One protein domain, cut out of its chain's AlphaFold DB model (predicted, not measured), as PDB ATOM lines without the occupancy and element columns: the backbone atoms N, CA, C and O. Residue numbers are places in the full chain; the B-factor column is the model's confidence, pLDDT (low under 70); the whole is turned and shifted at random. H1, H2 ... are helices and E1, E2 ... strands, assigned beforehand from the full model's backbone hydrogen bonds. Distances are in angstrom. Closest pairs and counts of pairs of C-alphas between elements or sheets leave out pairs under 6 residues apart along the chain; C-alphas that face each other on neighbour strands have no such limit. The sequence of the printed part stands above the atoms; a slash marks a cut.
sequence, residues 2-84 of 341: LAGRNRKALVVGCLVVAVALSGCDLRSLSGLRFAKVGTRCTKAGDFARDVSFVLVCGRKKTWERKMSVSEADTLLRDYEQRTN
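AT A GLANCE: This is residues 2 to 84 of the 341 residues of an uncharacterized protein of Acidimicrobiaceae bacterium (UniProt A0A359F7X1). A small antiparallel sheet of three short strands has two helices over one face, while residues 34 to 37 of the long link pass over the other face. The longer helix, H1, crosses the strands and sticks out at its beginning with residues 2 to 7; H2 follows E3 directly, stands up from the sheet and crosses H1. The printed part has 83 residues, with two named helices and three named strands in the order H1, E1, E2, E3, H2, and the sheet runs E1, E2, E3. The class is mixed, helices and strands. The whole is compact, with a radius of gyration of the C-alphas of 12.2 A and spans of 35 by 34 by 20 A.

IN THESE COORDINATES: The sheet is made of E1, residues 47 to 49, E2, residues 53 to 57, 12.8 A long, and E3, residues 63 to 68, 14.0 A long. C-alpha 47 stands at (27.611, -4.195, -24.935). H1, residues 2 to 20, is 28.0 A long and begins with C-alpha 2 at (13.981, -21.102, -36.343). H2, residues 69 to 83, is 20.8 A long and ends with C-alpha 83 at (19.989, -21.086, -14.251).

HOW THE PARTS SIT: The strands form a meander, each the antiparallel neighbour of the one before. In the hairpin of E1 and E2, at 147 degrees, N 55 and O 48 are 2.8 A apart, within hydrogen-bond range. In the hairpin of E2 and E3, at 146 degrees, N 56 and O 64 are within range at 2.9 A. H1 and H2 are on the same face of the sheet, giving two layers, helices on one face of a sheet. H1 runs across the strands, at 84 degrees to E1 on the local plane, with a height over the sheet of 9.9 A; the closest C-alphas of H1 and E1 are those of Ala 18 and Phe 47, 6.7 A apart. H2 stands up from the sheet, its line rising 80 degrees out of the local plane, and lies over E3. H1, with residues 12 to 16 alone, touches residues 72 to 76 of H2, about perpendicular at 84 degrees; the closest C-alphas are those of Val 12 and Leu 75, 6.9 A apart. In H2 every O i to N i+4 pair is within hydrogen-bond range; in H1 13 of 15 are.

THE WHOLE: The C-alphas farthest apart are those of Lys 60 and Asn 84, 35.8 A. The printed part has no cut. The link from H1 to E1 is long, with 26 residues, 21 to 46, and no named element; the links E1 to E2, E2 to E3 and E3 to H2 are tight. The mean pLDDT of the printed part is 74.3; residues 2 to 10, 18 to 31, 74 and 76 to 84 are under 70.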
ATOM      1  N   LEU A   2      12.914 -20.534 -37.198       30.23
ATOM      2  CA  LEU A   2      13.981 -21.102 -36.343       30.23
ATOM      3  C   LEU A   2      15.297 -20.284 -36.298       30.23
ATOM      4  O   LEU A   2      15.950 -20.222 -35.261       30.23
ATOM      5  N   ALA A   3      15.661 -19.573 -37.374       35.78
ATOM      6  CA  ALA A   3      16.909 -18.795 -37.434       35.78
ATOM      7  C   ALA A   3      16.926 -17.535 -36.535       35.78
ATOM      8  O   ALA A   3      17.991 -17.090 -36.106       35.78
ATOM      9  N   GLY A   4      15.757 -16.954 -36.233       46.50
ATOM     10  CA  GLY A   4      15.641 -15.767 -35.372       46.50
ATOM     11  C   GLY A   4      15.768 -16.088 -33.882       46.50
ATOM     12  O   GLY A   4      16.370 -15.322 -33.132       46.50
ATOM     13  N   ARG A   5      15.265 -17.258 -33.467       49.12
ATOM     14  CA  ARG A   5      15.259 -17.723 -32.073       49.12
ATOM     15  C   ARG A   5      16.676 -18.048 -31.576       49.12
ATOM     16  O   ARG A   5      17.058 -17.605 -30.497       49.12
ATOM     17  N   ASN A   6      17.502 -18.666 -32.424       56.78
ATOM     18  CA  ASN A   6      18.908 -18.967 -32.112       56.78
ATOM     19  C   ASN A   6      19.791 -17.709 -32.029       56.78
ATOM     20  O   ASN A   6      20.687 -17.630 -31.193       56.78
ATOM     21  N   ARG A   7      19.519 -16.682 -32.851       61.84
ATOM     22  CA  ARG A   7      20.247 -15.400 -32.790       61.84
ATOM     23  C   ARG A   7      19.935 -14.605 -31.523       61.84
ATOM     24  O   ARG A   7      20.834 -13.949 -31.010       61.84
ATOM     25  N   LYS A   8      18.694 -14.648 -31.023       64.62
ATOM     26  CA  LYS A   8      18.328 -13.998 -29.755       64.62
ATOM     27  C   LYS A   8      18.974 -14.703 -28.558       64.62
ATOM     28  O   LYS A   8      19.584 -14.026 -27.743       64.62
ATOM     29  N   ALA A   9      18.944 -16.038 -28.514       61.38
ATOM     30  CA  ALA A   9      19.578 -16.819 -27.446       61.38
ATOM     31  C   ALA A   9      21.092 -16.555 -27.330       61.38
ATOM     32  O   ALA A   9      21.604 -16.356 -26.233       61.38
ATOM     33  N   LEU A  10      21.796 -16.466 -28.466       68.62
ATOM     34  CA  LEU A  10      23.234 -16.176 -28.489       68.62
ATOM     35  C   LEU A  10      23.555 -14.758 -27.978       68.62
ATOM     36  O   LEU A  10      24.541 -14.552 -27.280       68.62
ATOM     37  N   VAL A  11      22.699 -13.783 -28.294       71.31
ATOM     38  CA  VAL A  11      22.847 -12.395 -27.827       71.31
ATOM     39  C   VAL A  11      22.566 -12.283 -26.330       71.31
ATOM     40  O   VAL A  11      23.304 -11.580 -25.651       71.31
ATOM     41  N   VAL A  12      21.559 -12.994 -25.812       75.12
ATOM     42  CA  VAL A  12      21.266 -13.054 -24.369       75.12
ATOM     43  C   VAL A  12      22.419 -13.706 -23.612       75.12
ATOM     44  O   VAL A  12      22.871 -13.149 -22.620       75.12
ATOM     45  N   GLY A  13      22.970 -14.817 -24.114       73.25
ATOM     46  CA  GLY A  13      24.134 -15.463 -23.499       73.25
ATOM     47  C   GLY A  13      25.350 -14.533 -23.399       73.25
ATOM     48  O   GLY A  13      25.961 -14.423 -22.341       73.25
ATOM     49  N   CYS A  14      25.669 -13.794 -24.467       76.44
ATOM     50  CA  CYS A  14      26.752 -12.807 -24.432       76.44
ATOM     51  C   CYS A  14      26.438 -11.591 -23.541       76.44
ATOM     52  O   CYS A  14      27.347 -11.057 -22.907       76.44
ATOM     53  N   LEU A  15      25.172 -11.168 -23.472       76.44
ATOM     54  CA  LEU A  15      24.718 -10.074 -22.610       76.44
ATOM     55  C   LEU A  15      24.852 -10.433 -21.124       76.44
ATOM     56  O   LEU A  15      25.356  -9.617 -20.360       76.44
ATOM     57  N   VAL A  16      24.478 -11.656 -20.729       72.31
ATOM     58  CA  VAL A  16      24.650 -12.170 -19.356       72.31
ATOM     59  C   VAL A  16      26.118 -12.096 -18.931       72.31
ATOM     60  O   VAL A  16      26.422 -11.589 -17.856       72.31
ATOM     61  N   VAL A  17      27.041 -12.545 -19.790       71.31
ATOM     62  CA  VAL A  17      28.487 -12.483 -19.512       71.31
ATOM     63  C   VAL A  17      28.967 -11.035 -19.379       71.31
ATOM     64  O   VAL A  17      29.742 -10.722 -18.478       71.31
ATOM     65  N   ALA A  18      28.502 -10.138 -20.252       66.12
ATOM     66  CA  ALA A  18      28.880  -8.728 -20.210       66.12
ATOM     67  C   ALA A  18      28.388  -8.021 -18.935       66.12
ATOM     68  O   ALA A  18      29.117  -7.207 -18.372       66.12
ATOM     69  N   VAL A  19      27.181  -8.348 -18.469       66.25
ATOM     70  CA  VAL A  19      26.616  -7.824 -17.221       66.25
ATOM     71  C   VAL A  19      27.362  -8.378 -16.004       66.25
ATOM     72  O   VAL A  19      27.797  -7.597 -15.161       66.25
ATOM     73  N   ALA A  20      27.626  -9.684 -15.949       60.66
ATOM     74  CA  ALA A  20      28.347 -10.303 -14.834       60.66
ATOM     75  C   ALA A  20      29.762  -9.722 -14.637       60.66
ATOM     76  O   ALA A  20      30.214  -9.541 -13.509       60.66
ATOM     77  N   LEU A  21      30.451  -9.370 -15.729       62.22
ATOM     78  CA  LEU A  21      31.781  -8.748 -15.690       62.22
ATOM     79  C   LEU A  21      31.765  -7.257 -15.306       62.22
ATOM     80  O   LEU A  21      32.827  -6.682 -15.079       62.22
ATOM     81  N   SER A  22      30.590  -6.620 -15.244       61.56
ATOM     82  CA  SER A  22      30.455  -5.195 -14.907       61.56
ATOM     83  C   SER A  22      30.428  -4.904 -13.399       61.56
ATOM     84  O   SER A  22      30.510  -3.746 -13.003       61.56
ATOM     85  N   GLY A  23      30.383  -5.944 -12.557       44.28
ATOM     86  CA  GLY A  23      30.744  -5.885 -11.135       44.28
ATOM     87  C   GLY A  23      29.789  -5.152 -10.187       44.28
ATOM     88  O   GLY A  23      30.034  -5.178  -8.985       44.28
ATOM     89  N   CYS A  24      28.716  -4.521 -10.670       43.50
ATOM     90  CA  CYS A  24      27.795  -3.764  -9.807       43.50
ATOM     91  C   CYS A  24      26.512  -4.517  -9.440       43.50
ATOM     92  O   CYS A  24      25.900  -4.200  -8.429       43.50
ATOM     93  N   ASP A  25      26.115  -5.501 -10.244       50.41
ATOM     94  CA  ASP A  25      24.946  -6.354 -10.040       50.41
ATOM     95  C   ASP A  25      25.060  -7.487 -11.072       50.41
ATOM     96  O   ASP A  25      25.196  -7.222 -12.270       50.41
ATOM     97  N   LEU A  26      25.111  -8.746 -10.629       50.94
ATOM     98  CA  LEU A  26      25.528  -9.864 -11.482       50.94
ATOM     99  C   LEU A  26      24.581 -10.110 -12.667       50.94
ATOM    100  O   LEU A  26      24.974 -10.819 -13.599       50.94
ATOM    101  N   ARG A  27      23.355  -9.558 -12.650       59.72
ATOM    102  CA  ARG A  27      22.330  -9.799 -13.684       59.72
ATOM    103  C   ARG A  27      21.451  -8.586 -14.023       59.72
ATOM    104  O   ARG A  27      20.435  -8.754 -14.692       59.72
ATOM    105  N   SER A  28      21.872  -7.367 -13.674       63.72
ATOM    106  CA  SER A  28      21.158  -6.130 -14.032       63.72
ATOM    107  C   SER A  28      21.831  -5.323 -15.140       63.72
ATOM    108  O   SER A  28      23.049  -5.175 -15.219       63.72
ATOM    109  N   LEU A  29      21.013  -4.702 -15.991       66.50
ATOM    110  CA  LEU A  29      21.481  -3.797 -17.046       66.50
ATOM    111  C   LEU A  29      22.082  -2.492 -16.495       66.50
ATOM    112  O   LEU A  29      22.637  -1.714 -17.271       66.50
ATOM    113  N   SER A  30      21.963  -2.227 -15.190       66.81
ATOM    114  CA  SER A  30      22.511  -1.043 -14.515       66.81
ATOM    115  C   SER A  30      24.034  -0.935 -14.639       66.81
ATOM    116  O   SER A  30      24.548   0.172 -14.789       66.81
ATOM    117  N   GLY A  31      24.737  -2.071 -14.654       65.88
ATOM    118  CA  GLY A  31      26.190  -2.132 -14.815       65.88
ATOM    119  C   GLY A  31      26.677  -1.876 -16.248       65.88
ATOM    120  O   GLY A  31      27.867  -1.640 -16.475       65.88
ATOM    121  N   LEU A  32      25.779  -1.866 -17.243       80.00
ATOM    122  CA  LEU A  32      26.158  -1.518 -18.609       80.00
ATOM    123  C   LEU A  32      26.388  -0.014 -18.748       80.00
ATOM    124  O   LEU A  32      25.523   0.820 -18.481       80.00
ATOM    125  N   ARG A  33      27.559   0.316 -19.286       83.88
ATOM    126  CA  ARG A  33      27.946   1.678 -19.660       83.88
ATOM    127  C   ARG A  33      26.975   2.291 -20.673       83.88
ATOM    128  O   ARG A  33      26.492   1.619 -21.588       83.88
ATOM    129  N   PHE A  34      26.735   3.593 -20.528       88.50
ATOM    130  CA  PHE A  34      25.898   4.350 -21.451       88.50
ATOM    131  C   PHE A  34      26.629   4.659 -22.764       88.50
ATOM    132  O   PHE A  34      27.800   5.040 -22.763       88.50
ATOM    133  N   ALA A  35      25.930   4.533 -23.890       89.88
ATOM    134  CA  ALA A  35      26.426   4.920 -25.206       89.88
ATOM    135  C   ALA A  35      25.295   5.446 -26.098       89.88
ATOM    136  O   ALA A  35      24.119   5.189 -25.859       89.88
ATOM    137  N   LYS A  36      25.660   6.184 -27.150       92.19
ATOM    138  CA  LYS A  36      24.721   6.703 -28.149       92.19
ATOM    139  C   LYS A  36      24.832   5.893 -29.437       92.19
ATOM    140  O   LYS A  36      25.927   5.599 -29.910       92.19
ATOM    141  N   VAL A  37      23.691   5.564 -30.028       92.75
ATOM    142  CA  VAL A  37      23.624   4.852 -31.311       92.75
ATOM    143  C   VAL A  37      24.419   5.593 -32.387       92.75
ATOM    144  O   VAL A  37      24.344   6.816 -32.498       92.75
ATOM    145  N   GLY A  38      25.178   4.840 -33.183       89.56
ATOM    146  CA  GLY A  38      25.992   5.361 -34.279       89.56
ATOM    147  C   GLY A  38      27.350   5.933 -33.865       89.56
ATOM    148  O   GLY A  38      28.163   6.212 -34.743       89.56
ATOM    149  N   THR A  39      27.649   6.078 -32.566       94.31
ATOM    150  CA  THR A  39      28.988   6.511 -32.133       94.31
ATOM    151  C   THR A  39      29.991   5.357 -32.161       94.31
ATOM    152  O   THR A  39      29.619   4.180 -32.216       94.31
ATOM    153  N   ARG A  40      31.286   5.695 -32.176       92.25
ATOM    154  CA  ARG A  40      32.372   4.717 -32.304       92.25
ATOM    155  C   ARG A  40      32.537   3.904 -31.013       92.25
ATOM    156  O   ARG A  40      32.490   4.452 -29.915       92.25
ATOM    157  N   CYS A  41      32.787   2.609 -31.159       90.38
ATOM    158  CA  CYS A  41      33.070   1.674 -30.070       90.38
ATOM    159  C   CYS A  41      34.434   0.997 -30.255       90.38
ATOM    160  O   CYS A  41      34.946   0.879 -31.368       90.38
ATOM    161  N   THR A  42      35.046   0.561 -29.154       86.62
ATOM    162  CA  THR A  42      36.428   0.053 -29.139       86.62
ATOM    163  C   THR A  42      36.511  -1.417 -29.543       86.62
ATOM    164  O   THR A  42      37.338  -1.794 -30.378       86.62
ATOM    165  N   LYS A  43      35.618  -2.264 -29.023       86.56
ATOM    166  CA  LYS A  43      35.645  -3.720 -29.215       86.56
ATOM    167  C   LYS A  43      34.364  -4.209 -29.885       86.56
ATOM    168  O   LYS A  43      33.278  -3.953 -29.395       86.56
ATOM    169  N   ALA A  44      34.486  -4.912 -31.013       87.56
ATOM    170  CA  ALA A  44      33.301  -5.454 -31.682       87.56
ATOM    171  C   ALA A  44      32.692  -6.553 -30.802       87.56
ATOM    172  O   ALA A  44      33.436  -7.360 -30.246       87.56
ATOM    173  N   GLY A  45      31.368  -6.564 -30.673       83.38
ATOM    174  CA  GLY A  45      30.647  -7.454 -29.763       83.38
ATOM    175  C   GLY A  45      30.555  -6.973 -28.311       83.38
ATOM    176  O   GLY A  45      29.910  -7.657 -27.526       83.38
ATOM    177  N   ASP A  46      31.142  -5.822 -27.948       87.25
ATOM    178  CA  ASP A  46      30.878  -5.211 -26.636       87.25
ATOM    179  C   ASP A  46      29.417  -4.762 -26.524       87.25
ATOM    180  O   ASP A  46      28.757  -4.481 -27.533       87.25
ATOM    181  N   PHE A  47      28.953  -4.645 -25.280       90.06
ATOM    182  CA  PHE A  47      27.611  -4.195 -24.935       90.06
ATOM    183  C   PHE A  47      27.647  -2.841 -24.225       90.06
ATOM    184  O   PHE A  47      28.560  -2.533 -23.454       90.06
ATOM    185  N   ALA A  48      26.630  -2.039 -24.501       88.56
ATOM    186  CA  ALA A  48      26.327  -0.783 -23.830       88.56
ATOM    187  C   ALA A  48      24.805  -0.601 -23.813       88.56
ATOM    188  O   ALA A  48      24.066  -1.436 -24.342       88.56
ATOM    189  N   ARG A  49      24.316   0.498 -23.245       89.62
ATOM    190  CA  ARG A  49      22.896   0.850 -23.329       89.62
ATOM    191  C   ARG A  49      22.669   2.334 -23.559       89.62
ATOM    192  O   ARG A  49      23.508   3.157 -23.213       89.62
ATOM    193  N   ASP A  50      21.523   2.672 -24.125       87.00
ATOM    194  CA  ASP A  50      20.921   3.987 -23.933       87.00
ATOM    195  C   ASP A  50      19.708   3.858 -22.992       87.00
ATOM    196  O   ASP A  50      19.532   2.836 -22.325       87.00
ATOM    197  N   VAL A  51      18.894   4.908 -22.892       81.19
ATOM    198  CA  VAL A  51      17.712   4.924 -22.015       81.19
ATOM    199  C   VAL A  51      16.671   3.871 -22.426       81.19
ATOM    200  O   VAL A  51      15.910   3.395 -21.591       81.19
ATOM    201  N   SER A  52      16.628   3.487 -23.702       83.00
ATOM    202  CA  SER A  52      15.552   2.673 -24.273       83.00
ATOM    203  C   SER A  52      16.031   1.356 -24.884       83.00
ATOM    204  O   SER A  52      15.233   0.426 -25.003       83.00
ATOM    205  N   PHE A  53      17.307   1.238 -25.254       87.50
ATOM    206  CA  PHE A  53      17.854   0.103 -25.991       87.50
ATOM    207  C   PHE A  53      19.175  -0.412 -25.422       87.50
ATOM    208  O   PHE A  53      20.071   0.348 -25.055       87.50
ATOM    209  N   VAL A  54      19.330  -1.735 -25.472       89.12
ATOM    210  CA  VAL A  54      20.634  -2.392 -25.388       89.12
ATOM    211  C   VAL A  54      21.331  -2.263 -26.740       89.12
ATOM    212  O   VAL A  54      20.755  -2.548 -27.799       89.12
ATOM    213  N   LEU A  55      22.583  -1.819 -26.691       91.50
ATOM    214  CA  LEU A  55      23.432  -1.552 -27.842       91.50
ATOM    215  C   LEU A  55      24.529  -2.608 -27.944       91.50
ATOM    216  O   LEU A  55      25.112  -3.013 -26.939       91.50
ATOM    217  N   VAL A  56      24.843  -3.015 -29.172       92.69
ATOM    218  CA  VAL A  56      25.953  -3.926 -29.472       92.69
ATOM    219  C   VAL A  56      26.921  -3.230 -30.413       92.69
ATOM    220  O   VAL A  56      26.509  -2.606 -31.392       92.69
ATOM    221  N   CYS A  57      28.216  -3.331 -30.131       92.06
ATOM    222  CA  CYS A  57      29.239  -2.807 -31.021       92.06
ATOM    223  C   CYS A  57      29.324  -3.670 -32.288       92.06
ATOM    224  O   CYS A  57      29.762  -4.824 -32.248       92.06
ATOM    225  N   GLY A  58      28.907  -3.112 -33.423       88.25
ATOM    226  CA  GLY A  58      28.912  -3.790 -34.714       88.25
ATOM    227  C   GLY A  58      30.321  -4.029 -35.266       88.25
ATOM    228  O   GLY A  58      31.323  -3.488 -34.791       88.25
ATOM    229  N   ARG A  59      30.412  -4.810 -36.350       87.94
ATOM    230  CA  ARG A  59      31.694  -5.087 -37.038       87.94
ATOM    231  C   ARG A  59      32.366  -3.819 -37.570       87.94
ATOM    232  O   ARG A  59      33.587  -3.762 -37.638       87.94
ATOM    233  N   LYS A  60      31.572  -2.792 -37.891       90.88
ATOM    234  CA  LYS A  60      32.039  -1.471 -38.340       90.88
ATOM    235  C   LYS A  60      32.505  -0.560 -37.193       90.88
ATOM    236  O   LYS A  60      32.766   0.614 -37.432       90.88
ATOM    237  N   LYS A  61      32.631  -1.084 -35.964       91.62
ATOM    238  CA  LYS A  61      33.037  -0.335 -34.760       91.62
ATOM    239  C   LYS A  61      32.100   0.832 -34.437       91.62
ATOM    240  O   LYS A  61      32.544   1.877 -33.966       91.62
ATOM    241  N   THR A  62      30.803   0.629 -34.648       93.75
ATOM    242  CA  THR A  62      29.741   1.575 -34.282       93.75
ATOM    243  C   THR A  62      28.686   0.900 -33.415       93.75
ATOM    244  O   THR A  62      28.398  -0.283 -33.605       93.75
ATOM    245  N   TRP A  63      28.100   1.641 -32.475       93.31
ATOM    246  CA  TRP A  63      27.008   1.143 -31.639       93.31
ATOM    247  C   TRP A  63      25.711   0.998 -32.432       93.31
ATOM    248  O   TRP A  63      25.212   1.967 -33.008       93.31
ATOM    249  N   GLU A  64      25.140  -0.201 -32.421       92.94
ATOM    250  CA  GLU A  64      23.900  -0.543 -33.116       92.94
ATOM    251  C   GLU A  64      22.834  -0.977 -32.101       92.94
ATOM    252  O   GLU A  64      23.132  -1.698 -31.147       92.94
ATOM    253  N   ARG A  65      21.577  -0.552 -32.301       92.25
ATOM    254  CA  ARG A  65      20.451  -0.986 -31.457       92.25
ATOM    255  C   ARG A  65      20.196  -2.471 -31.657       92.25
ATOM    256  O   ARG A  65      20.123  -2.930 -32.797       92.25
ATOM    257  N   LYS A  66      20.004  -3.204 -30.559       88.19
ATOM    258  CA  LYS A  66      19.766  -4.646 -30.627       88.19
ATOM    259  C   LYS A  66      18.391  -5.081 -30.146       88.19
ATOM    260  O   LYS A  66      17.745  -5.862 -30.837       88.19
ATOM    261  N   MET A  67      17.981  -4.601 -28.982       85.81
ATOM    262  CA  MET A  67      16.686  -4.880 -28.359       85.81
ATOM    263  C   MET A  67      16.361  -3.767 -27.367       85.81
ATOM    264  O   MET A  67      17.266  -3.016 -26.985       85.81
ATOM    265  N   SER A  68      15.097  -3.631 -26.969       84.50
ATOM    266  CA  SER A  68      14.749  -2.662 -25.929       84.50
ATOM    267  C   SER A  68      15.339  -3.080 -24.579       84.50
ATOM    268  O   SER A  68      15.607  -4.258 -24.339       84.50
ATOM    269  N   VAL A  69      15.527  -2.116 -23.678       78.75
ATOM    270  CA  VAL A  69      15.926  -2.391 -22.286       78.75
ATOM    271  C   VAL A  69      14.900  -3.295 -21.598       78.75
ATOM    272  O   VAL A  69      15.293  -4.221 -20.900       78.75
ATOM    273  N   SER A  70      13.602  -3.100 -21.852       70.62
ATOM    274  CA  SER A  70      12.536  -3.946 -21.297       70.62
ATOM    275  C   SER A  70      12.582  -5.395 -21.796       70.62
ATOM    276  O   SER A  70      12.407  -6.327 -21.013       70.62
ATOM    277  N   GLU A  71      12.846  -5.604 -23.090       77.69
ATOM    278  CA  GLU A  71      13.004  -6.944 -23.670       77.69
ATOM    279  C   GLU A  71      14.248  -7.630 -23.092       77.69
ATOM    280  O   GLU A  71      14.192  -8.800 -22.722       77.69
ATOM    281  N   ALA A  72      15.356  -6.896 -22.956       75.56
ATOM    282  CA  ALA A  72      16.583  -7.408 -22.356       75.56
ATOM    283  C   ALA A  72      16.414  -7.778 -20.874       75.56
ATOM    284  O   ALA A  72      16.871  -8.844 -20.475       75.56
ATOM    285  N   ASP A  73      15.730  -6.945 -20.085       71.62
ATOM    286  CA  ASP A  73      15.451  -7.211 -18.667       71.62
ATOM    287  C   ASP A  73      14.619  -8.490 -18.499       71.62
ATOM    288  O   ASP A  73      14.970  -9.380 -17.728       71.62
ATOM    289  N   THR A  74      13.577  -8.643 -19.322       68.94
ATOM    290  CA  THR A  74      12.728  -9.844 -19.330       68.94
ATOM    291  C   THR A  74      13.541 -11.104 -19.639       68.94
ATOM    292  O   THR A  74      13.391 -12.128 -18.975       68.94
ATOM    293  N   LEU A  75      14.437 -11.037 -20.630       73.88
ATOM    294  CA  LEU A  75      15.272 -12.171 -21.031       73.88
ATOM    295  C   LEU A  75      16.344 -12.520 -19.991       73.88
ATOM    296  O   LEU A  75      16.664 -13.699 -19.835       73.88
ATOM    297  N   LEU A  76      16.887 -11.527 -19.282       69.62
ATOM    298  CA  LEU A  76      17.831 -11.743 -18.184       69.62
ATOM    299  C   LEU A  76      17.146 -12.406 -16.985       69.62
ATOM    300  O   LEU A  76      17.682 -13.385 -16.469       69.62
ATOM    301  N   ARG A  77      15.935 -11.968 -16.619       63.16
ATOM    302  CA  ARG A  77      15.127 -12.602 -15.562       63.16
ATOM    303  C   ARG A  77      14.753 -14.048 -15.899       63.16
ATOM    304  O   ARG A  77      14.900 -14.932 -15.064       63.16
ATOM    305  N   ASP A  78      14.325 -14.313 -17.132       63.59
ATOM    306  CA  ASP A  78      13.980 -15.667 -17.599       63.59
ATOM    307  C   ASP A  78      15.226 -16.582 -17.659       63.59
ATOM    308  O   ASP A  78      15.178 -17.770 -17.335       63.59
ATOM    309  N   TYR A  79      16.393 -16.039 -18.031       65.75
ATOM    310  CA  TYR A  79      17.667 -16.761 -17.928       65.75
ATOM    311  C   TYR A  79      18.049 -17.044 -16.469       65.75
ATOM    312  O   TYR A  79      18.519 -18.138 -16.151       65.75
ATOM    313  N   GLU A  80      17.835 -16.082 -15.575       60.09
ATOM    314  CA  GLU A  80      18.107 -16.231 -14.154       60.09
ATOM    315  C   GLU A  80      17.250 -17.315 -13.508       60.09
ATOM    316  O   GLU A  80      17.806 -18.220 -12.891       60.09
ATOM    317  N   GLN A  81      15.939 -17.296 -13.741       55.66
ATOM    318  CA  GLN A  81      15.015 -18.317 -13.244       55.66
ATOM    319  C   GLN A  81      15.395 -19.730 -13.705       55.66
ATOM    320  O   GLN A  81      15.276 -20.684 -12.940       55.66
ATOM    321  N   ARG A  82      15.900 -19.875 -14.937       59.59
ATOM    322  CA  ARG A  82      16.333 -21.175 -15.475       59.59
ATOM    323  C   ARG A  82      17.690 -21.651 -14.960       59.59
ATOM    324  O   ARG A  82      17.926 -22.854 -14.943       59.59
ATOM    325  N   THR A  83      18.595 -20.741 -14.601       53.78
ATOM    326  CA  THR A  83      19.989 -21.086 -14.251       53.78
ATOM    327  C   THR A  83      20.302 -20.991 -12.764       53.78
ATOM    328  O   THR A  83      21.300 -21.550 -12.323       53.78
ATOM    329  N   ASN A  84      19.475 -20.288 -11.996       51.03
ATOM    330  CA  ASN A  84      19.564 -20.183 -10.547       51.03
ATOM    331  C   ASN A  84      18.142 -20.158  -9.956       51.03
ATOM    332  O   ASN A  84      17.708 -19.111  -9.466       51.03
TER     333      ASN A  84